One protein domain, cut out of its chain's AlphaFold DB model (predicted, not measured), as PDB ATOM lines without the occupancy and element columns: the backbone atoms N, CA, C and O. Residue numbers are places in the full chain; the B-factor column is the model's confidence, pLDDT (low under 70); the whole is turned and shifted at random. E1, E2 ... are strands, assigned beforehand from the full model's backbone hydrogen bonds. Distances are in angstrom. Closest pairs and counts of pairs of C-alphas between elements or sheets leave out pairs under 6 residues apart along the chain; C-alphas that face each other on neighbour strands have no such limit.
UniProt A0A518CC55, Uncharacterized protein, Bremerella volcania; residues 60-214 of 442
ATOM      1  N   PRO A  60      14.848 -18.462  98.869       97.88
ATOM      2  CA  PRO A  60      15.841 -18.781  99.887       97.88
ATOM      3  C   PRO A  60      16.041 -20.281 100.084       97.88
ATOM      4  O   PRO A  60      15.122 -21.083  99.915       97.88
ATOM      5  N   ASP A  61      17.238 -20.649 100.541       96.56
ATOM      6  CA  ASP A  61      17.632 -22.045 100.757       96.56
ATOM      7  C   ASP A  61      16.864 -22.718 101.905       96.56
ATOM      8  O   ASP A  61      16.696 -23.935 101.906       96.56
ATOM      9  N   TRP A  62      16.365 -21.937 102.871       97.88
ATOM     10  CA  TRP A  62      15.547 -22.450 103.974       97.88
ATOM     11  C   TRP A  62      14.116 -22.822 103.566       97.88
ATOM     12  O   TRP A  62      13.389 -23.374 104.391       97.88
ATOM     13  N   LEU A  63      13.690 -22.497 102.340       98.12
ATOM     14  CA  LEU A  63      12.382 -22.879 101.811       98.12
ATOM     15  C   LEU A  63      12.522 -24.187 101.019       98.12
ATOM     16  O   LEU A  63      13.159 -24.216  99.952       98.12
ATOM     17  N   GLY A  64      11.940 -25.267 101.548       98.00
ATOM     18  CA  GLY A  64      12.007 -26.601 100.950       98.00
ATOM     19  C   GLY A  64      11.353 -26.641  99.562       98.00
ATOM     20  O   GLY A  64      10.452 -25.843  99.303       98.00
ATOM     21  N   PRO A  65      11.777 -27.523  98.634       97.94
ATOM     22  CA  PRO A  65      11.204 -27.599  97.284       97.94
ATOM     23  C   PRO A  65       9.672 -27.726  97.249       97.94
ATOM     24  O   PRO A  65       9.023 -27.172  96.370       97.94
ATOM     25  N   GLU A  66       9.086 -28.421  98.217       97.25
ATOM     26  CA  GLU A  66       7.644 -28.615  98.377       97.25
ATOM     27  C   GLU A  66       6.886 -27.375  98.876       97.25
ATOM     28  O   GLU A  66       5.673 -27.297  98.698       97.25
ATOM     29  N   GLU A  67       7.583 -26.414  99.489       97.44
ATOM     30  CA  GLU A  67       7.013 -25.138  99.941       97.44
ATOM     31  C   GLU A  67       7.089 -24.050  98.848       97.44
ATOM     32  O   GLU A  67       6.603 -22.935  99.033       97.44
ATOM     33  N   ARG A  68       7.727 -24.340  97.708       98.44
ATOM     34  CA  ARG A  68       7.906 -23.392  96.601       98.44
ATOM     35  C   ARG A  68       6.711 -23.394  95.653       98.44
ATOM     36  O   ARG A  68       5.915 -24.327  95.626       98.44
ATOM     37  N   ALA A  69       6.633 -22.368  94.803       98.06
ATOM     38  CA  ALA A  69       5.652 -22.313  93.712       98.06
ATOM     39  C   ALA A  69       5.744 -23.537  92.782       98.06
ATOM     40  O   ALA A  69       4.738 -23.992  92.243       98.06
ATOM     41  N   ASP A  70       6.965 -24.043  92.612       98.44
ATOM     42  CA  ASP A  70       7.322 -25.288  91.945       98.44
ATOM     43  C   ASP A  70       8.638 -25.796  92.566       98.44
ATOM     44  O   ASP A  70       9.491 -24.962  92.905       98.44
ATOM     45  N   PRO A  71       8.868 -27.117  92.691       98.25
ATOM     46  CA  PRO A  71      10.113 -27.659  93.246       98.25
ATOM     47  C   PRO A  71      11.396 -27.171  92.560       98.25
ATOM     48  O   PRO A  71      12.467 -27.195  93.166       98.25
ATOM     49  N   THR A  72      11.307 -26.720  91.307       98.25
ATOM     50  CA  THR A  72      12.434 -26.188  90.529       98.25
ATOM     51  C   THR A  72      12.578 -24.666  90.606       98.25
ATOM     52  O   THR A  72      13.556 -24.122  90.087       98.25
ATOM     53  N   ALA A  73      11.646 -23.959  91.255       98.62
ATOM     54  CA  ALA A  73      11.680 -22.507  91.344       98.62
ATOM     55  C   ALA A  73      12.944 -22.025  92.075       98.62
ATOM     56  O   ALA A  73      13.241 -22.433  93.205       98.62
ATOM     57  N   ARG A  74      13.685 -21.132  91.412       98.56
ATOM     58  CA  ARG A  74      14.875 -20.453  91.953       98.56
ATOM     59  C   ARG A  74      14.677 -18.950  92.091       98.56
ATOM     60  O   ARG A  74      15.367 -18.333  92.899       98.56
ATOM     61  N   TYR A  75      13.734 -18.380  91.347       98.81
ATOM     62  CA  TYR A  75      13.433 -16.952  91.355       98.81
ATOM     63  C   TYR A  75      11.927 -16.722  91.384       98.81
ATOM     64  O   TYR A  75      11.185 -17.441  90.710       98.81
ATOM     65  N   TYR A  76      11.502 -15.691  92.111       98.88
ATOM     66  CA  TYR A  76      10.153 -15.131  92.056       98.88
ATOM     67  C   TYR A  76      10.225 -13.700  91.531       98.88
ATOM     68  O   TYR A  76      11.034 -12.907  92.004       98.88
ATOM     69  N   LEU A  77       9.372 -13.378  90.563       98.88
ATOM     70  CA  LEU A  77       9.110 -12.038  90.055       98.88
ATOM     71  C   LEU A  77       7.726 -11.613  90.534       98.88
ATOM     72  O   LEU A  77       6.718 -12.105  90.032       98.88
ATOM     73  N   TYR A  78       7.678 -10.666  91.458       98.88
ATOM     74  CA  TYR A  78       6.468  -9.953  91.835       98.88
ATOM     75  C   TYR A  78       6.268  -8.755  90.919       98.88
ATOM     76  O   TYR A  78       7.222  -8.072  90.549       98.88
ATOM     77  N   TYR A  79       5.024  -8.496  90.546       98.44
ATOM     78  CA  TYR A  79       4.672  -7.339  89.734       98.44
ATOM     79  C   TYR A  79       3.204  -6.977  89.921       98.44
ATOM     80  O   TYR A  79       2.425  -7.693  90.559       98.44
ATOM     81  N   SER A  80       2.808  -5.827  89.393       96.50
ATOM     82  CA  SER A  80       1.454  -5.316  89.574       96.50
ATOM     83  C   SER A  80       0.997  -4.511  88.368       96.50
ATOM     84  O   SER A  80       1.672  -4.437  87.340       96.50
ATOM     85  N   THR A  81      -0.179  -3.913  88.503       94.44
ATOM     86  CA  THR A  81      -0.642  -2.860  87.605       94.44
ATOM     87  C   THR A  81      -0.855  -1.601  88.438       94.44
ATOM     88  O   THR A  81      -1.333  -1.741  89.560       94.44
ATOM     89  N   HIS A  82      -0.553  -0.401  87.932       89.81
ATOM     90  CA  HIS A  82      -0.565   0.847  88.730       89.81
ATOM     91  C   HIS A  82      -1.830   1.064  89.571       89.81
ATOM     92  O   HIS A  82      -1.753   1.460  90.726       89.81
ATOM     93  N   HIS A  83      -2.997   0.757  88.997       90.12
ATOM     94  CA  HIS A  83      -4.302   0.817  89.667       90.12
ATOM     95  C   HIS A  83      -4.903  -0.584  89.835       90.12
ATOM     96  O   HIS A  83      -6.077  -0.831  89.560       90.12
ATOM     97  N   GLY A  84      -4.038  -1.538  90.178       91.00
ATOM     98  CA  GLY A  84      -4.376  -2.941  90.343       91.00
ATOM     99  C   GLY A  84      -5.054  -3.234  91.668       91.00
ATOM    100  O   GLY A  84      -4.964  -2.485  92.635       91.00
ATOM    101  N   ASP A  85      -5.729  -4.372  91.715       94.38
ATOM    102  CA  ASP A  85      -6.366  -4.876  92.927       94.38
ATOM    103  C   ASP A  85      -5.604  -6.008  93.617       94.38
ATOM    104  O   ASP A  85      -5.921  -6.370  94.748       94.38
ATOM    105  N   HIS A  86      -4.582  -6.541  92.952       96.88
ATOM    106  CA  HIS A  86      -3.741  -7.595  93.489       96.88
ATOM    107  C   HIS A  86      -2.309  -7.531  92.952       96.88
ATOM    108  O   HIS A  86      -2.059  -7.064  91.834       96.88
ATOM    109  N   ILE A  87      -1.385  -8.065  93.747       98.38
ATOM    110  CA  ILE A  87       0.004  -8.321  93.373       98.38
ATOM    111  C   ILE A  87       0.095  -9.703  92.728       98.38
ATOM    112  O   ILE A  87      -0.399 -10.695  93.270       98.38
ATOM    113  N   ARG A  88       0.724  -9.763  91.555       98.50
ATOM    114  CA  ARG A  88       0.950 -10.982  90.770       98.50
ATOM    115  C   ARG A  88       2.347 -11.516  91.026       98.50
ATOM    116  O   ARG A  88       3.219 -10.783  91.492       98.50
ATOM    117  N   MET A  89       2.551 -12.787  90.699       98.69
ATOM    118  CA  MET A  89       3.862 -13.408  90.783       98.69
ATOM    119  C   MET A  89       4.075 -14.375  89.620       98.69
ATOM    120  O   MET A  89       3.168 -15.109  89.242       98.69
ATOM    121  N   LYS A  90       5.289 -14.372  89.074       98.81
ATOM    122  CA  LYS A  90       5.825 -15.426  88.212       98.81
ATOM    123  C   LYS A  90       7.021 -16.077  88.885       98.81
ATOM    124  O   LYS A  90       7.765 -15.400  89.588       98.81
ATOM    125  N   TRP A  91       7.271 -17.345  88.604       98.88
ATOM    126  CA  TRP A  91       8.468 -18.047  89.060       98.88
ATOM    127  C   TRP A  91       9.294 -18.558  87.881       98.88
ATOM    128  O   TRP A  91       8.770 -18.742  86.782       98.88
ATOM    129  N   ALA A  92      10.588 -18.787  88.104       98.81
ATOM    130  CA  ALA A  92      11.462 -19.389  87.103       98.81
ATOM    131  C   ALA A  92      12.570 -20.263  87.722       98.81
ATOM    132  O   ALA A  92      13.050 -19.971  88.826       98.81
ATOM    133  N   PRO A  93      13.023 -21.314  87.009       98.44
ATOM    134  CA  PRO A  93      14.189 -22.113  87.400       98.44
ATOM    135  C   PRO A  93      15.527 -21.432  87.044       98.44
ATOM    136  O   PRO A  93      16.573 -21.779  87.592       98.44
ATOM    137  N   SER A  94      15.518 -20.447  86.145       97.94
ATOM    138  CA  SER A  94      16.667 -19.610  85.774       97.94
ATOM    139  C   SER A  94      16.226 -18.152  85.672       97.94
ATOM    140  O   SER A  94      15.065 -17.890  85.369       97.94
ATOM    141  N   ILE A  95      17.137 -17.199  85.887       97.88
ATOM    142  CA  ILE A  95      16.835 -15.763  85.767       97.88
ATOM    143  C   ILE A  95      16.400 -15.385  84.339       97.88
ATOM    144  O   ILE A  95      15.572 -14.501  84.146       97.88
ATOM    145  N   GLU A  96      16.885 -16.122  83.338       95.88
ATOM    146  CA  GLU A  96      16.490 -15.999  81.926       95.88
ATOM    147  C   GLU A  96      15.080 -16.551  81.638       95.88
ATOM    148  O   GLU A  96      14.523 -16.338  80.557       95.88
ATOM    149  N   GLY A  97      14.480 -17.247  82.605       95.50
ATOM    150  CA  GLY A  97      13.229 -17.972  82.458       95.50
ATOM    151  C   GLY A  97      13.425 -19.468  82.144       95.50
ATOM    152  O   GLY A  97      14.481 -20.033  82.431       95.50
ATOM    153  N   PRO A  98      12.408 -20.140  81.575       96.38
ATOM    154  CA  PRO A  98      11.080 -19.598  81.291       96.38
ATOM    155  C   PRO A  98      10.370 -19.147  82.575       96.38
ATOM    156  O   PRO A  98      10.501 -19.782  83.618       96.38
ATOM    157  N   TRP A  99       9.628 -18.042  82.487       98.31
ATOM    158  CA  TRP A  99       8.846 -17.497  83.597       98.31
ATOM    159  C   TRP A  99       7.409 -18.017  83.538       98.31
ATOM    160  O   TRP A  99       6.684 -17.736  82.579       98.31
ATOM    161  N   ALA A 100       6.990 -18.751  84.563       98.44
ATOM    162  CA  ALA A 100       5.656 -19.329  84.682       98.44
ATOM    163  C   ALA A 100       4.790 -18.526  85.660       98.44
ATOM    164  O   ALA A 100       5.279 -18.061  86.685       98.44
ATOM    165  N   GLU A 101       3.503 -18.365  85.345       98.19
ATOM    166  CA  GLU A 101       2.552 -17.678  86.228       98.19
ATOM    167  C   GLU A 101       2.339 -18.449  87.532       98.19
ATOM    168  O   GLU A 101       2.189 -19.672  87.528       98.19
ATOM    169  N   TYR A 102       2.231 -17.714  88.635       98.38
ATOM    170  CA  TYR A 102       1.721 -18.216  89.900       98.38
ATOM    171  C   TYR A 102       0.456 -17.455  90.299       98.38
ATOM    172  O   TYR A 102       0.402 -16.225  90.316       98.38
ATOM    173  N   ASN A 103      -0.570 -18.204  90.688       97.38
ATOM    174  CA  ASN A 103      -1.787 -17.651  91.255       97.38
ATOM    175  C   ASN A 103      -2.234 -18.539  92.412       97.38
ATOM    176  O   ASN A 103      -2.581 -19.698  92.185       97.38
ATOM    177  N   LEU A 104      -2.273 -17.985  93.629       96.00
ATOM    178  CA  LEU A 104      -2.746 -18.709  94.810       96.00
ATOM    179  C   LEU A 104      -4.178 -19.224  94.607       96.00
ATOM    180  O   LEU A 104      -4.508 -20.347  94.985       96.00
ATOM    181  N   GLY A 105      -5.032 -18.395  94.002       93.44
ATOM    182  CA  GLY A 105      -6.406 -18.750  93.679       93.44
ATOM    183  C   GLY A 105      -7.275 -19.177  94.877       93.44
ATOM    184  O   GLY A 105      -7.003 -18.935  96.061       93.44
ATOM    185  N   GLY A 106      -8.381 -19.843  94.543       94.75
ATOM    186  CA  GLY A 106      -9.339 -20.376  95.509       94.75
ATOM    187  C   GLY A 106     -10.289 -19.330  96.102       94.75
ATOM    188  O   GLY A 106     -10.324 -18.166  95.690       94.75
ATOM    189  N   ARG A 107     -11.100 -19.774  97.070       95.81
ATOM    190  CA  ARG A 107     -12.057 -18.933  97.798       95.81
ATOM    191  C   ARG A 107     -11.845 -19.044  99.301       95.81
ATOM    192  O   ARG A 107     -11.613 -20.140  99.802       95.81
ATOM    193  N   PHE A 108     -11.994 -17.931 100.008       95.50
ATOM    194  CA  PHE A 108     -11.954 -17.863 101.467       95.50
ATOM    195  C   PHE A 108     -13.017 -16.876 101.956       95.50
ATOM    196  O   PHE A 108     -13.209 -15.835 101.332       95.50
ATOM    197  N   ASN A 109     -13.775 -17.228 103.001       94.94
ATOM    198  CA  ASN A 109     -14.907 -16.426 103.501       94.94
ATOM    199  C   ASN A 109     -15.846 -15.908 102.388       94.94
ATOM    200  O   ASN A 109     -16.298 -14.767 102.392       94.94
ATOM    201  N   GLY A 110     -16.110 -16.749 101.382       94.50
ATOM    202  CA  GLY A 110     -16.974 -16.410 100.248       94.50
ATOM    203  C   GLY A 110     -16.339 -15.521  99.169       94.50
ATOM    204  O   GLY A 110     -16.977 -15.313  98.136       94.50
ATOM    205  N   ARG A 111     -15.093 -15.063  99.323       94.56
ATOM    206  CA  ARG A 111     -14.383 -14.186  98.376       94.56
ATOM    207  C   ARG A 111     -13.330 -14.947  97.579       94.56
ATOM    208  O   ARG A 111     -12.717 -15.874  98.095       94.56
ATOM    209  N   THR A 112     -13.137 -14.576  96.316       95.00
ATOM    210  CA  THR A 112     -12.076 -15.129  95.456       95.00
ATOM    211  C   THR A 112     -10.751 -14.444  95.765       95.00
ATOM    212  O   THR A 112     -10.738 -13.235  95.973       95.00
ATOM    213  N   ARG A 113      -9.653 -15.205  95.756       94.69
ATOM    214  CA  ARG A 113      -8.285 -14.685  95.909       94.69
ATOM    215  C   ARG A 113      -7.535 -14.774  94.588       94.69
ATOM    216  O   ARG A 113      -7.772 -15.700  93.808       94.69
ATOM    217  N   ARG A 114      -6.641 -13.819  94.338       95.88
ATOM    218  CA  ARG A 114      -5.837 -13.730  93.112       95.88
ATOM    219  C   ARG A 114      -4.395 -13.362  93.432       95.88
ATOM    220  O   ARG A 114      -4.130 -12.659  94.402       95.88
ATOM    221  N   GLY A 115      -3.480 -13.806  92.575       97.44
ATOM    222  CA  GLY A 115      -2.052 -13.546  92.720       97.44
ATOM    223  C   GLY A 115      -1.526 -14.033  94.068       97.44
ATOM    224  O   GLY A 115      -1.927 -15.098  94.536       97.44
ATOM    225  N   VAL A 116      -0.643 -13.248  94.681       98.50
ATOM    226  CA  VAL A 116      -0.071 -13.526  96.013       98.50
ATOM    227  C   VAL A 116      -0.644 -12.621  97.109       98.50
ATOM    228  O   VAL A 116      -0.482 -12.918  98.292       98.50
ATOM    229  N   PHE A 117      -1.319 -11.532  96.722       98.12
ATOM    230  CA  PHE A 117      -1.951 -10.569  97.626       98.12
ATOM    231  C   PHE A 117      -3.072  -9.802  96.913       98.12
ATOM    232  O   PHE A 117      -2.786  -9.064  95.976       98.12
ATOM    233  N   ASP A 118      -4.324  -9.953  97.344       96.69
ATOM    234  CA  ASP A 118      -5.524  -9.350  96.747       96.69
ATOM    235  C   ASP A 118      -6.361  -8.649  97.816       96.69
ATOM    236  O   ASP A 118      -7.027  -9.306  98.623       96.69
ATOM    237  N   PHE A 119      -6.388  -7.315  97.811       94.06
ATOM    238  CA  PHE A 119      -7.122  -6.582  98.844       94.06
ATOM    239  C   PHE A 119      -8.643  -6.757  98.722       94.06
ATOM    240  O   PHE A 119      -9.351  -6.639  99.717       94.06
ATOM    241  N   ARG A 120      -9.185  -7.080  97.534       93.56
ATOM    242  CA  ARG A 120     -10.639  -7.291  97.363       93.56
ATOM    243  C   ARG A 120     -11.122  -8.565  98.044       93.56
ATOM    244  O   ARG A 120     -12.315  -8.710  98.338       93.56
ATOM    245  N   SER A 121     -10.200  -9.489  98.289       94.31
ATOM    246  CA  SER A 121     -10.469 -10.711  99.035       94.31
ATOM    247  C   SER A 121     -10.518 -10.492 100.554       94.31
ATOM    248  O   SER A 121     -10.903 -11.405 101.278       94.31
ATOM    249  N   ASP A 122     -10.189  -9.289 101.033       93.25
ATOM    250  CA  ASP A 122     -10.057  -8.960 102.447       93.25
ATOM    251  C   ASP A 122     -11.042  -7.864 102.873       93.25
ATOM    252  O   ASP A 122     -10.968  -6.715 102.434       93.25
ATOM    253  N   VAL A 123     -11.950  -8.213 103.787       90.62
ATOM    254  CA  VAL A 123     -12.977  -7.288 104.292       90.62
ATOM    255  C   VAL A 123     -12.401  -6.073 105.027       90.62
ATOM    256  O   VAL A 123     -13.051  -5.035 105.108       90.62
ATOM    257  N   THR A 124     -11.177  -6.169 105.552       88.44
ATOM    258  CA  THR A 124     -10.530  -5.073 106.294       88.44
ATOM    259  C   THR A 124      -9.920  -4.013 105.377       88.44
ATOM    260  O   THR A 124      -9.633  -2.904 105.827       88.44
ATOM    261  N   ARG A 125      -9.760  -4.328 104.085       89.44
ATOM    262  CA  ARG A 125      -9.093  -3.483 103.081       89.44
ATOM    263  C   ARG A 125     -10.002  -3.110 101.914       89.44
ATOM    264  O   ARG A 125      -9.535  -2.557 100.929       89.44
ATOM    265  N   GLU A 126     -11.313  -3.320 102.028       82.88
ATOM    266  CA  GLU A 126     -12.285  -2.994 100.965       82.88
ATOM    267  C   GLU A 126     -12.303  -1.517 100.559       82.88
ATOM    268  O   GLU A 126     -12.767  -1.178  99.474       82.88
ATOM    269  N   GLN A 127     -11.818  -0.639 101.436       83.81
ATOM    270  CA  GLN A 127     -11.741   0.798 101.183       83.81
ATOM    271  C   GLN A 127     -10.538   1.191 100.318       83.81
ATOM    272  O   GLN A 127     -10.455   2.351  99.911       83.81
ATOM    273  N   PHE A 128      -9.626   0.256 100.032       89.25
ATOM    274  CA  PHE A 128      -8.475   0.531  99.187       89.25
ATOM    275  C   PHE A 128      -8.935   0.790  97.745       89.25
ATOM    276  O   PHE A 128      -9.802   0.095  97.212       89.25
ATOM    277  N   GLY A 129      -8.360   1.814  97.112       90.50
ATOM    278  CA  GLY A 129      -8.562   2.110  95.694       90.50
ATOM    279  C   GLY A 129      -7.768   1.147  94.815       90.50
ATOM    280  O   GLY A 129      -8.331   0.477  93.947       90.50
ATOM    281  N   HIS A 130      -6.470   1.032  95.102       93.56
ATOM    282  CA  HIS A 130      -5.547   0.106  94.454       93.56
ATOM    283  C   HIS A 130      -4.406  -0.313  95.384       93.56
ATOM    284  O   HIS A 130      -4.139   0.336  96.397       93.56
ATOM    285  N   ILE A 131      -3.708  -1.378  94.990       95.44
ATOM    286  CA  ILE A 131      -2.369  -1.720  95.477       95.44
ATOM    287  C   ILE A 131      -1.423  -1.934  94.294       95.44
ATOM    288  O   ILE A 131      -1.839  -2.441  93.249       95.44
ATOM    289  N   ALA A 132      -0.157  -1.553  94.449       94.94
ATOM    290  CA  ALA A 132       0.829  -1.640  93.376       94.94
ATOM    291  C   ALA A 132       2.277  -1.660  93.893       94.94
ATOM    292  O   ALA A 132       2.537  -1.501  95.084       94.94
ATOM    293  N   MET A 133       3.209  -1.803  92.950       93.94
ATOM    294  CA  MET A 133       4.651  -1.595  93.109       93.94
ATOM    295  C   MET A 133       5.246  -2.385  94.284       93.94
ATOM    296  O   MET A 133       5.761  -1.785  95.228       93.94
ATOM    297  N   PRO A 134       5.157  -3.729  94.248       97.44
ATOM    298  CA  PRO A 134       5.705  -4.565  95.304       97.44
ATOM    299  C   PRO A 134       7.226  -4.397  95.384       97.44
ATOM    300  O   PRO A 134       7.908  -4.289  94.364       97.44
ATOM    301  N   ASP A 135       7.742  -4.393  96.603       97.81
ATOM    302  CA  ASP A 135       9.155  -4.429  96.954       97.81
ATOM    303  C   ASP A 135       9.345  -5.527  98.004       97.81
ATOM    304  O   ASP A 135       8.999  -5.361  99.176       97.81
ATOM    305  N   VAL A 136       9.787  -6.696  97.548       98.56
ATOM    306  CA  VAL A 136       9.877  -7.915  98.350       98.56
ATOM    307  C   VAL A 136      11.315  -8.162  98.768       98.56
ATOM    308  O   VAL A 136      12.225  -8.195  97.947       98.56
ATOM    309  N   HIS A 137      11.488  -8.405 100.061       97.94
ATOM    310  CA  HIS A 137      12.753  -8.731 100.697       97.94
ATOM    311  C   HIS A 137      12.652 -10.085 101.383       97.94
ATOM    312  O   HIS A 137      11.647 -10.399 102.024       97.94
ATOM    313  N   VAL A 138      13.714 -10.874 101.267       97.62
ATOM    314  CA  VAL A 138      13.884 -12.106 102.034       97.62
ATOM    315  C   VAL A 138      14.603 -11.750 103.333       97.62
ATOM    316  O   VAL A 138      15.724 -11.250 103.317       97.62
ATOM    317  N   ASP A 139      13.944 -11.978 104.464       95.69
ATOM    318  CA  ASP A 139      14.520 -11.845 105.799       95.69
ATOM    319  C   ASP A 139      14.948 -13.237 106.269       95.69
ATOM    320  O   ASP A 139      14.163 -13.975 106.874       95.69
ATOM    321  N   ASP A 140      16.188 -13.608 105.945       95.00
ATOM    322  CA  ASP A 140      16.751 -14.923 106.265       95.00
ATOM    323  C   ASP A 140      16.827 -15.189 107.769       95.00
ATOM    324  O   ASP A 140      16.596 -16.314 108.212       95.00
ATOM    325  N   ALA A 141      17.101 -14.155 108.570       93.00
ATOM    326  CA  ALA A 141      17.217 -14.286 110.019       93.00
ATOM    327  C   ALA A 141      15.882 -14.689 110.662       93.00
ATOM    328  O   ALA A 141      15.865 -15.480 111.603       93.00
ATOM    329  N   SER A 142      14.769 -14.165 110.140       94.00
ATOM    330  CA  SER A 142      13.418 -14.508 110.602       94.00
ATOM    331  C   SER A 142      12.706 -15.538 109.714       94.00
ATOM    332  O   SER A 142      11.529 -15.812 109.948       94.00
ATOM    333  N   GLN A 143      13.388 -16.072 108.694       96.81
ATOM    334  CA  GLN A 143      12.862 -17.006 107.690       96.81
ATOM    335  C   GLN A 143      11.476 -16.620 107.149       96.81
ATOM    336  O   GLN A 143      10.510 -17.394 107.207       96.81
ATOM    337  N   ARG A 144      11.378 -15.385 106.648       97.31
ATOM    338  CA  ARG A 144      10.141 -14.812 106.102       97.31
ATOM    339  C   ARG A 144      10.407 -13.928 104.893       97.31
ATOM    340  O   ARG A 144      11.502 -13.410 104.707       97.31
ATOM    341  N   PHE A 145       9.353 -13.678 104.136       98.62
ATOM    342  CA  PHE A 145       9.297 -12.651 103.110       98.62
ATOM    343  C   PHE A 145       8.594 -11.416 103.671       98.62
ATOM    344  O   PHE A 145       7.557 -11.527 104.332       98.62
ATOM    345  N   ILE A 146       9.142 -10.239 103.388       98.44
ATOM    346  CA  ILE A 146       8.558  -8.936 103.716       98.44
ATOM    347  C   ILE A 146       8.265  -8.238 102.394       98.44
ATOM    348  O   ILE A 146       9.172  -8.046 101.596       98.44
ATOM    349  N   MET A 147       7.017  -7.851 102.159       98.62
ATOM    350  CA  MET A 147       6.624  -7.054 101.003       98.62
ATOM    351  C   MET A 147       6.230  -5.662 101.470       98.62
ATOM    352  O   MET A 147       5.222  -5.507 102.163       98.62
ATOM    353  N   PHE A 148       6.983  -4.653 101.046       97.69
ATOM    354  CA  PHE A 148       6.491  -3.285 101.016       97.69
ATOM    355  C   PHE A 148       5.676  -3.085  99.740       97.69
ATOM    356  O   PHE A 148       6.036  -3.589  98.678       97.69
ATOM    357  N   TYR A 149       4.549  -2.390  99.836       96.56
ATOM    358  CA  TYR A 149       3.686  -2.143  98.682       96.56
ATOM    359  C   TYR A 149       3.019  -0.784  98.793       96.56
ATOM    360  O   TYR A 149       2.732  -0.299  99.887       96.56
ATOM    361  N   HIS A 150       2.740  -0.177  97.650       94.81
ATOM    362  CA  HIS A 150       1.937   1.028  97.588       94.81
ATOM    363  C   HIS A 150       0.454   0.677  97.723       94.81
ATOM    364  O   HIS A 150      -0.018  -0.247  97.059       94.81
ATOM    365  N   GLY A 151      -0.282   1.420  98.548       91.75
ATOM    366  CA  GLY A 151      -1.732   1.296  98.660       91.75
ATOM    367  C   GLY A 151      -2.419   2.656  98.636       91.75
ATOM    368  O   GLY A 151      -1.975   3.610  99.275       91.75
ATOM    369  N   GLU A 152      -3.538   2.739  97.927       85.81
ATOM    370  CA  GLU A 152      -4.391   3.921  97.928       85.81
ATOM    371  C   GLU A 152      -5.575   3.725  98.880       85.81
ATOM    372  O   GLU A 152      -6.304   2.752  98.750       85.81
ATOM    373  N   ASN A 153      -5.825   4.709  99.751       68.56
ATOM    374  CA  ASN A 153      -7.037   4.886 100.569       68.56
ATOM    375  C   ASN A 153      -7.165   4.060 101.855       68.56
ATOM    376  O   ASN A 153      -8.028   3.197 101.998       68.56
ATOM    377  N   GLN A 154      -6.480   4.528 102.894       72.69
ATOM    378  CA  GLN A 154      -7.044   4.498 104.244       72.69
ATOM    379  C   GLN A 154      -7.777   5.827 104.487       72.69
ATOM    380  O   GLN A 154      -7.091   6.818 104.678       72.69
ATOM    381  N   PRO A 155      -9.119   5.940 104.419       77.69
ATOM    382  CA  PRO A 155      -9.802   7.241 104.496       77.69
ATOM    383  C   PRO A 155      -9.612   7.920 105.854       77.69
ATOM    384  O   PRO A 155      -9.521   7.243 106.869       77.69
ATOM    385  N   GLN A 156      -9.615   9.253 105.899       85.12
ATOM    386  CA  GLN A 156      -9.504   9.983 107.163       85.12
ATOM    387  C   GLN A 156     -10.651   9.621 108.118       85.12
ATOM    388  O   GLN A 156     -11.810   9.540 107.714       85.12
ATOM    389  N   THR A 157     -10.332   9.431 109.396       87.44
ATOM    390  CA  THR A 157     -11.324   9.199 110.456       87.44
ATOM    391  C   THR A 157     -10.827   9.762 111.792       87.44
ATOM    392  O   THR A 157      -9.762  10.380 111.861       87.44
ATOM    393  N   LYS A 158     -11.610   9.585 112.856       87.06
ATOM    394  CA  LYS A 158     -11.223   9.905 114.229       87.06
ATOM    395  C   LYS A 158     -11.535   8.733 115.144       87.06
ATOM    396  O   LYS A 158     -12.589   8.115 115.003       87.06
ATOM    397  N   THR A 159     -10.633   8.447 116.077       84.56
ATOM    398  CA  THR A 159     -10.906   7.486 117.152       84.56
ATOM    399  C   THR A 159     -12.000   8.008 118.080       84.56
ATOM    400  O   THR A 159     -12.285   9.209 118.120       84.56
ATOM    401  N   THR A 160     -12.588   7.121 118.887       86.69
ATOM    402  CA  THR A 160     -13.547   7.519 119.931       86.69
ATOM    403  C   THR A 160     -12.917   8.451 120.977       86.69
ATOM    404  O   THR A 160     -13.617   9.296 121.528       86.69
ATOM    405  N   SER A 161     -11.603   8.359 121.209       83.62
ATOM    406  CA  SER A 161     -10.846   9.270 122.086       83.62
ATOM    407  C   SER A 161     -10.452  10.604 121.426       83.62
ATOM    408  O   SER A 161      -9.865  11.462 122.080       83.62
ATOM    409  N   GLY A 162     -10.785  10.811 120.145       82.88
ATOM    410  CA  GLY A 162     -10.550  12.063 119.420       82.88
ATOM    411  C   GLY A 162      -9.215  12.161 118.675       82.88
ATOM    412  O   GLY A 162      -8.911  13.229 118.139       82.88
ATOM    413  N   ILE A 163      -8.436  11.080 118.589       84.19
ATOM    414  CA  ILE A 163      -7.189  11.022 117.811       84.19
ATOM    415  C   ILE A 163      -7.527  11.098 116.318       84.19
ATOM    416  O   ILE A 163      -8.366  10.347 115.815       84.19
ATOM    417  N   ASN A 164      -6.861  12.004 115.599       85.44
ATOM    418  CA  ASN A 164      -6.978  12.095 114.146       85.44
ATOM    419  C   ASN A 164      -6.264  10.911 113.489       85.44
ATOM    420  O   ASN A 164      -5.082  10.689 113.727       85.44
ATOM    421  N   VAL A 165      -6.972  10.203 112.615       86.00
ATOM    422  CA  VAL A 165      -6.405   9.146 111.777       86.00
ATOM    423  C   VAL A 165      -6.343   9.694 110.352       86.00
ATOM    424  O   VAL A 165      -7.403   9.939 109.762       86.00
ATOM    425  N   PRO A 166      -5.145   9.971 109.812       84.25
ATOM    426  CA  PRO A 166      -5.005  10.648 108.531       84.25
ATOM    427  C   PRO A 166      -5.486   9.774 107.375       84.25
ATOM    428  O   PRO A 166      -5.562   8.549 107.483       84.25
ATOM    429  N   ARG A 167      -5.781  10.420 106.239       84.12
ATOM    430  CA  ARG A 167      -5.855   9.683 104.980       84.12
ATOM    431  C   ARG A 167      -4.441   9.317 104.546       84.12
ATOM    432  O   ARG A 167      -3.620  10.218 104.416       84.12
ATOM    433  N   VAL A 168      -4.187   8.039 104.280       81.94
ATOM    434  CA  VAL A 168      -2.873   7.562 103.817       81.94
ATOM    435  C   VAL A 168      -3.003   6.957 102.416       81.94
ATOM    436  O   VAL A 168      -3.900   6.148 102.161       81.94
ATOM    437  N   HIS A 169      -2.127   7.397 101.508       85.31
ATOM    438  CA  HIS A 169      -1.976   6.920 100.129       85.31
ATOM    439  C   HIS A 169      -0.476   6.758  99.845       85.31
ATOM    440  O   HIS A 169       0.134   7.560  99.147       85.31
ATOM    441  N   GLU A 170       0.136   5.772 100.491       89.44
ATOM    442  CA  GLU A 170       1.589   5.680 100.641       89.44
ATOM    443  C   GLU A 170       2.029   4.203 100.675       89.44
ATOM    444  O   GLU A 170       1.330   3.334 100.144       89.44
ATOM    445  N   SER A 171       3.199   3.908 101.249       93.38
ATOM    446  CA  SER A 171       3.731   2.547 101.357       93.38
ATOM    447  C   SER A 171       3.299   1.853 102.657       93.38
ATOM    448  O   SER A 171       3.428   2.410 103.750       93.38
ATOM    449  N   PHE A 172       2.840   0.609 102.535       95.50
ATOM    450  CA  PHE A 172       2.455  -0.309 103.611       95.50
ATOM    451  C   PHE A 172       3.314  -1.576 103.567       95.50
ATOM    452  O   PHE A 172       4.232  -1.686 102.751       95.50
ATOM    453  N   VAL A 173       3.034  -2.537 104.449       96.94
ATOM    454  CA  VAL A 173       3.816  -3.769 104.574       96.94
ATOM    455  C   VAL A 173       2.940  -4.986 104.864       96.94
ATOM    456  O   VAL A 173       1.990  -4.940 105.648       96.94
ATOM    457  N   THR A 174       3.306  -6.108 104.260       97.94
ATOM    458  CA  THR A 174       2.756  -7.431 104.549       97.94
ATOM    459  C   THR A 174       3.874  -8.468 104.567       97.94
ATOM    460  O   THR A 174       4.962  -8.235 104.043       97.94
ATOM    461  N   THR A 175       3.646  -9.601 105.223       98.38
ATOM    462  CA  THR A 175       4.635 -10.674 105.365       98.38
ATOM    463  C   THR A 175       4.080 -12.007 104.885       98.38
ATOM    464  O   THR A 175       2.869 -12.209 104.865       98.38
ATOM    465  N   SER A 176       4.969 -12.918 104.504       98.62
ATOM    466  CA  SER A 176       4.634 -14.282 104.096       98.62
ATOM    467  C   SER A 176       5.727 -15.244 104.559       98.62
ATOM    468  O   SER A 176       6.884 -14.846 104.701       98.62
ATOM    469  N   ARG A 177       5.376 -16.509 104.799       97.88
ATOM    470  CA  ARG A 177       6.351 -17.561 105.113       97.88
ATOM    471  C   ARG A 177       7.157 -17.956 103.881       97.88
ATOM    472  O   ARG A 177       8.364 -18.128 103.978       97.88
ATOM    473  N   ASP A 178       6.485 -18.101 102.747       98.19
ATOM    474  CA  ASP A 178       7.002 -18.725 101.522       98.19
ATOM    475  C   ASP A 178       7.069 -17.761 100.328       98.19
ATOM    476  O   ASP A 178       7.589 -18.111  99.270       98.19
ATOM    477  N   GLY A 179       6.546 -16.543 100.490       98.50
ATOM    478  CA  GLY A 179       6.462 -15.558  99.418       98.50
ATOM    479  C   GLY A 179       5.323 -15.836  98.431       98.50
ATOM    480  O   GLY A 179       5.244 -15.180  97.392       98.50
ATOM    481  N   LEU A 180       4.436 -16.784  98.729       98.62
ATOM    482  CA  LEU A 180       3.335 -17.214  97.865       98.62
ATOM    483  C   LEU A 180       1.969 -16.735  98.369       98.62
ATOM    484  O   LEU A 180       1.003 -16.703  97.600       98.62
ATOM    485  N   ASN A 181       1.871 -16.369  99.648       98.44
ATOM    486  CA  ASN A 181       0.632 -15.907 100.265       98.44
ATOM    487  C   ASN A 181       0.884 -14.810 101.313       98.44
ATOM    488  O   ASN A 181       1.324 -15.093 102.425       98.44
ATOM    489  N   PHE A 182       0.550 -13.566 100.962       98.50
ATOM    490  CA  PHE A 182       0.669 -12.380 101.825       98.50
ATOM    491  C   PHE A 182      -0.687 -11.882 102.355       98.50
ATOM    492  O   PHE A 182      -0.802 -10.747 102.825       98.50
ATOM    493  N   HIS A 183      -1.744 -12.684 102.224       97.88
ATOM    494  CA  HIS A 183      -3.082 -12.309 102.673       97.88
ATOM    495  C   HIS A 183      -3.188 -12.305 104.201       97.88
ATOM    496  O   HIS A 183      -2.376 -12.904 104.906       97.88
ATOM    497  N   ASP A 184      -4.227 -11.656 104.720       96.81
ATOM    498  CA  ASP A 184      -4.585 -11.744 106.132       96.81
ATOM    499  C   ASP A 184      -5.051 -13.176 106.488       96.81
ATOM    500  O   ASP A 184      -5.905 -13.736 105.785       96.81
ATOM    501  N   PRO A 185      -4.518 -13.802 107.555       96.31
ATOM    502  CA  PRO A 185      -4.846 -15.179 107.925       96.31
ATOM    503  C   PRO A 185      -6.292 -15.377 108.380       96.31
ATOM    504  O   PRO A 185      -6.839 -16.467 108.221       96.31
ATOM    505  N   VAL A 186      -6.926 -14.343 108.929       95.25
ATOM    506  CA  VAL A 186      -8.268 -14.422 109.511       95.25
ATOM    507  C   VAL A 186      -9.331 -14.089 108.477       95.25
ATOM    508  O   VAL A 186     -10.368 -14.754 108.419       95.25
ATOM    509  N   THR A 187      -9.101 -13.066 107.657       94.75
ATOM    510  CA  THR A 187     -10.139 -12.538 106.762       94.75
ATOM    511  C   THR A 187      -9.991 -12.992 105.319       94.75
ATOM    512  O   THR A 187     -11.002 -13.047 104.615       94.75
ATOM    513  N   SER A 188      -8.784 -13.376 104.895       96.06
ATOM    514  CA  SER A 188      -8.457 -13.672 103.496       96.06
ATOM    515  C   SER A 188      -7.648 -14.980 103.304       96.06
ATOM    516  O   SER A 188      -7.221 -15.344 102.207       96.06
ATOM    517  N   GLY A 189      -7.505 -15.792 104.354       95.81
ATOM    518  CA  GLY A 189      -6.908 -17.129 104.260       95.81
ATOM    519  C   GLY A 189      -5.400 -17.102 104.002       95.81
ATOM    520  O   GLY A 189      -4.877 -17.932 103.251       95.81
ATOM    521  N   GLY A 190      -4.726 -16.113 104.582       95.94
ATOM    522  CA  GLY A 190      -3.278 -16.061 104.751       95.94
ATOM    523  C   GLY A 190      -2.712 -17.136 105.682       95.94
ATOM    524  O   GLY A 190      -3.434 -17.962 106.243       95.94
ATOM    525  N   GLN A 191      -1.394 -17.108 105.861       96.06
ATOM    526  CA  GLN A 191      -0.668 -18.023 106.745       96.06
ATOM    527  C   GLN A 191      -0.668 -17.497 108.184       96.06
ATOM    528  O   GLN A 191      -0.452 -16.310 108.420       96.06
ATOM    529  N   ALA A 192      -0.893 -18.378 109.163       96.44
ATOM    530  CA  ALA A 192      -0.904 -17.995 110.574       96.44
ATOM    531  C   ALA A 192       0.428 -17.340 110.984       96.44
ATOM    532  O   ALA A 192       1.494 -17.888 110.718       96.44
ATOM    533  N   GLY A 193       0.360 -16.177 111.638       95.12
ATOM    534  CA  GLY A 193       1.541 -15.398 112.039       95.12
ATOM    535  C   GLY A 193       2.127 -14.494 110.946       95.12
ATOM    536  O   GLY A 193       3.057 -13.744 111.230       95.12
ATOM    537  N   TYR A 194       1.566 -14.524 109.736       97.38
ATOM    538  CA  TYR A 194       1.965 -13.697 108.599       97.38
ATOM    539  C   TYR A 194       0.796 -12.831 108.116       97.38
ATOM    540  O   TYR A 194      -0.295 -12.869 108.682       97.38
ATOM    541  N   GLY A 195       1.037 -12.035 107.075       97.44
ATOM    542  CA  GLY A 195       0.070 -11.117 106.490       97.44
ATOM    543  C   GLY A 195       0.372  -9.642 106.779       97.44
ATOM    544  O   GLY A 195       1.476  -9.293 107.239       97.44
ATOM    545  N   PRO A 196      -0.588  -8.759 106.461       96.81
ATOM    546  CA  PRO A 196      -0.429  -7.317 106.590       96.81
ATOM    547  C   PRO A 196      -0.143  -6.885 108.025       96.81
ATOM    548  O   PRO A 196      -0.781  -7.355 108.966       96.81
ATOM    549  N   GLN A 197       0.802  -5.963 108.206       95.94
ATOM    550  CA  GLN A 197       1.091  -5.436 109.538       95.94
ATOM    551  C   GLN A 197       0.108  -4.323 109.860       95.94
ATOM    552  O   GLN A 197       0.000  -3.348 109.114       95.94
ATOM    553  N   THR A 198      -0.597  -4.462 110.977       94.25
ATOM    554  CA  THR A 198      -1.643  -3.529 111.390       94.25
ATOM    555  C   THR A 198      -1.405  -2.983 112.790       94.25
ATOM    556  O   THR A 198      -0.640  -3.525 113.590       94.25
ATOM    557  N   VAL A 199      -2.067  -1.870 113.081       92.75
ATOM    558  CA  VAL A 199      -2.132  -1.234 114.389       92.75
ATOM    559  C   VAL A 199      -3.590  -0.946 114.721       92.75
ATOM    560  O   VAL A 199      -4.341  -0.453 113.875       92.75
ATOM    561  N   THR A 200      -3.991  -1.264 115.951       91.88
ATOM    562  CA  THR A 200      -5.352  -1.044 116.445       91.88
ATOM    563  C   THR A 200      -5.327  -0.104 117.641       91.88
ATOM    564  O   THR A 200      -4.707  -0.412 118.657       91.88
ATOM    565  N   VAL A 201      -6.039   1.018 117.540       91.31
ATOM    566  CA  VAL A 201      -6.246   1.970 118.643       91.31
ATOM    567  C   VAL A 201      -7.716   2.349 118.679       91.31
ATOM    568  O   VAL A 201      -8.288   2.710 117.653       91.31
ATOM    569  N   ASP A 202      -8.340   2.233 119.853       90.69
ATOM    570  CA  ASP A 202      -9.755   2.556 120.078       90.69
ATOM    571  C   ASP A 202     -10.711   1.917 119.057       90.69
ATOM    572  O   ASP A 202     -11.600   2.565 118.506       90.69
ATOM    573  N   GLY A 203     -10.493   0.632 118.757       87.31
ATOM    574  CA  GLY A 203     -11.310  -0.124 117.802       87.31
ATOM    575  C   GLY A 203     -11.080   0.228 116.327       87.31
ATOM    576  O   GLY A 203     -11.698  -0.388 115.461       87.31
ATOM    577  N   ILE A 204     -10.178   1.162 116.013       87.88
ATOM    578  CA  ILE A 204      -9.774   1.478 114.640       87.88
ATOM    579  C   ILE A 204      -8.509   0.702 114.306       87.88
ATOM    580  O   ILE A 204      -7.467   0.933 114.913       87.88
ATOM    581  N   THR A 205      -8.599  -0.181 113.311       89.00
ATOM    582  CA  THR A 205      -7.456  -0.930 112.773       89.00
ATOM    583  C   THR A 205      -6.991  -0.311 111.460       89.00
ATOM    584  O   THR A 205      -7.813  -0.011 110.593       89.00
ATOM    585  N   ARG A 206      -5.678  -0.121 111.310       89.69
ATOM    586  CA  ARG A 206      -5.023   0.388 110.096       89.69
ATOM    587  C   ARG A 206      -3.788  -0.429 109.770       89.69
ATOM    588  O   ARG A 206      -3.096  -0.859 110.684       89.69
ATOM    589  N   ASP A 207      -3.482  -0.589 108.489       93.56
ATOM    590  CA  ASP A 207      -2.166  -1.059 108.048       93.56
ATOM    591  C   ASP A 207      -1.120  -0.022 108.451       93.56
ATOM    592  O   ASP A 207      -1.359   1.182 108.321       93.56
ATOM    593  N   VAL A 208       0.027  -0.496 108.926       94.31
ATOM    594  CA  VAL A 208       1.136   0.360 109.346       94.31
ATOM    595  C   VAL A 208       1.656   1.139 108.142       94.31
ATOM    596  O   VAL A 208       2.140   0.553 107.172       94.31
ATOM    597  N   TRP A 209       1.584   2.467 108.224       93.88
ATOM    598  CA  TRP A 209       2.174   3.362 107.238       93.88
ATOM    599  C   TRP A 209       3.694   3.378 107.401       93.88
ATOM    600  O   TRP A 209       4.219   3.807 108.426       93.88
ATOM    601  N   ILE A 210       4.409   2.897 106.389       94.25
ATOM    602  CA  ILE A 210       5.858   2.732 106.452       94.25
ATOM    603  C   ILE A 210       6.588   4.022 106.109       94.25
ATOM    604  O   ILE A 210       7.377   4.510 106.915       94.25
ATOM    605  N   GLY A 211       6.304   4.574 104.937       91.62
ATOM    606  CA  GLY A 211       7.067   5.664 104.352       91.62
ATOM    607  C   GLY A 211       6.408   6.177 103.076       91.62
ATOM    608  O   GLY A 211       5.272   5.784 102.782       91.62
ATOM    609  N   PRO A 212       7.088   7.058 102.329       89.12
ATOM    610  CA  PRO A 212       6.554   7.634 101.104       89.12
ATOM    611  C   PRO A 212       6.246   6.575 100.035       89.12
ATOM    612  O   PRO A 212       6.779   5.463 100.049       89.12
ATOM    613  N   ALA A 213       5.388   6.925  99.084       89.00
ATOM    614  CA  ALA A 213       4.914   6.045  98.032       89.00
ATOM    615  C   ALA A 213       6.057   5.523  97.155       89.00
ATOM    616  O   ALA A 213       6.995   6.253  96.810       89.00
ATOM    617  N   TYR A 214       5.917   4.266  96.728       90.50
ATOM    618  CA  TYR A 214       6.838   3.606  95.800       90.50
ATOM    619  C   TYR A 214       8.261   3.480  96.351       90.50
ATOM    620  O   TYR A 214       9.239   3.613  95.615       90.50
TER     621      TYR A 214
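This is residues 60 to 214 of the 442 residues of an uncharacterized protein of Bremerella volcania (UniProt A0A518CC55). With little regular structure, this is a loop-rich sandwich: two twisted three-strand antiparallel sheets, E1-E2-E3 and E4-E5-E6, partly face to face, with the small hairpin of E7 and E8 near one end. The 155 printed residues have no named helix and eight strands, E1 to E8 in order; the class is all strand, with 54 residues in named elements. The whole is compact, radius of gyration of the C-alphas 15.9 A, spanning 53 by 33 by 29 A.

Start at E1, residues 75 to 81, and E2, residues 86 to 92, a hairpin with N 77 and O 90 within hydrogen-bond range, 2.8 A. E3, residues 100 to 102, follows, completing a meander, each strand the antiparallel neighbour of the one before; look at N 102 and O 89, 2.8 A. E4, residues 131 to 139, E5, residues 144 to 154, and E6, residues 168 to 176, form another: see N 137 and O 146, and N 147 and O 174, each 2.8 A. The closest C-alphas of E1 and E4, Ser 80 and Ala 132, are 5.3 A apart. E7, residues 198 to 201, and E8, residues 204 to 207, pair through N 199 and O 206, 2.8 A; the closest C-alphas of E8 and E6, Asp 207 and Phe 172, are 6.5 A apart.

Find C-alpha 75 at (13.433, -16.952, 91.355), where E1 begins its 20.3 A. E5, 25.9 A, bends by 69 degrees at residue 151. E8 ends at C-alpha 207, (-2.166, -1.059, 108.048).

The C-alphas farthest apart, of Glu 96 and Ser 161, are 54.8 A apart. The printed part has no cut; links E3 to E4, E5 to E6 and E6 to E7 are long. Residue 153 is under pLDDT 70.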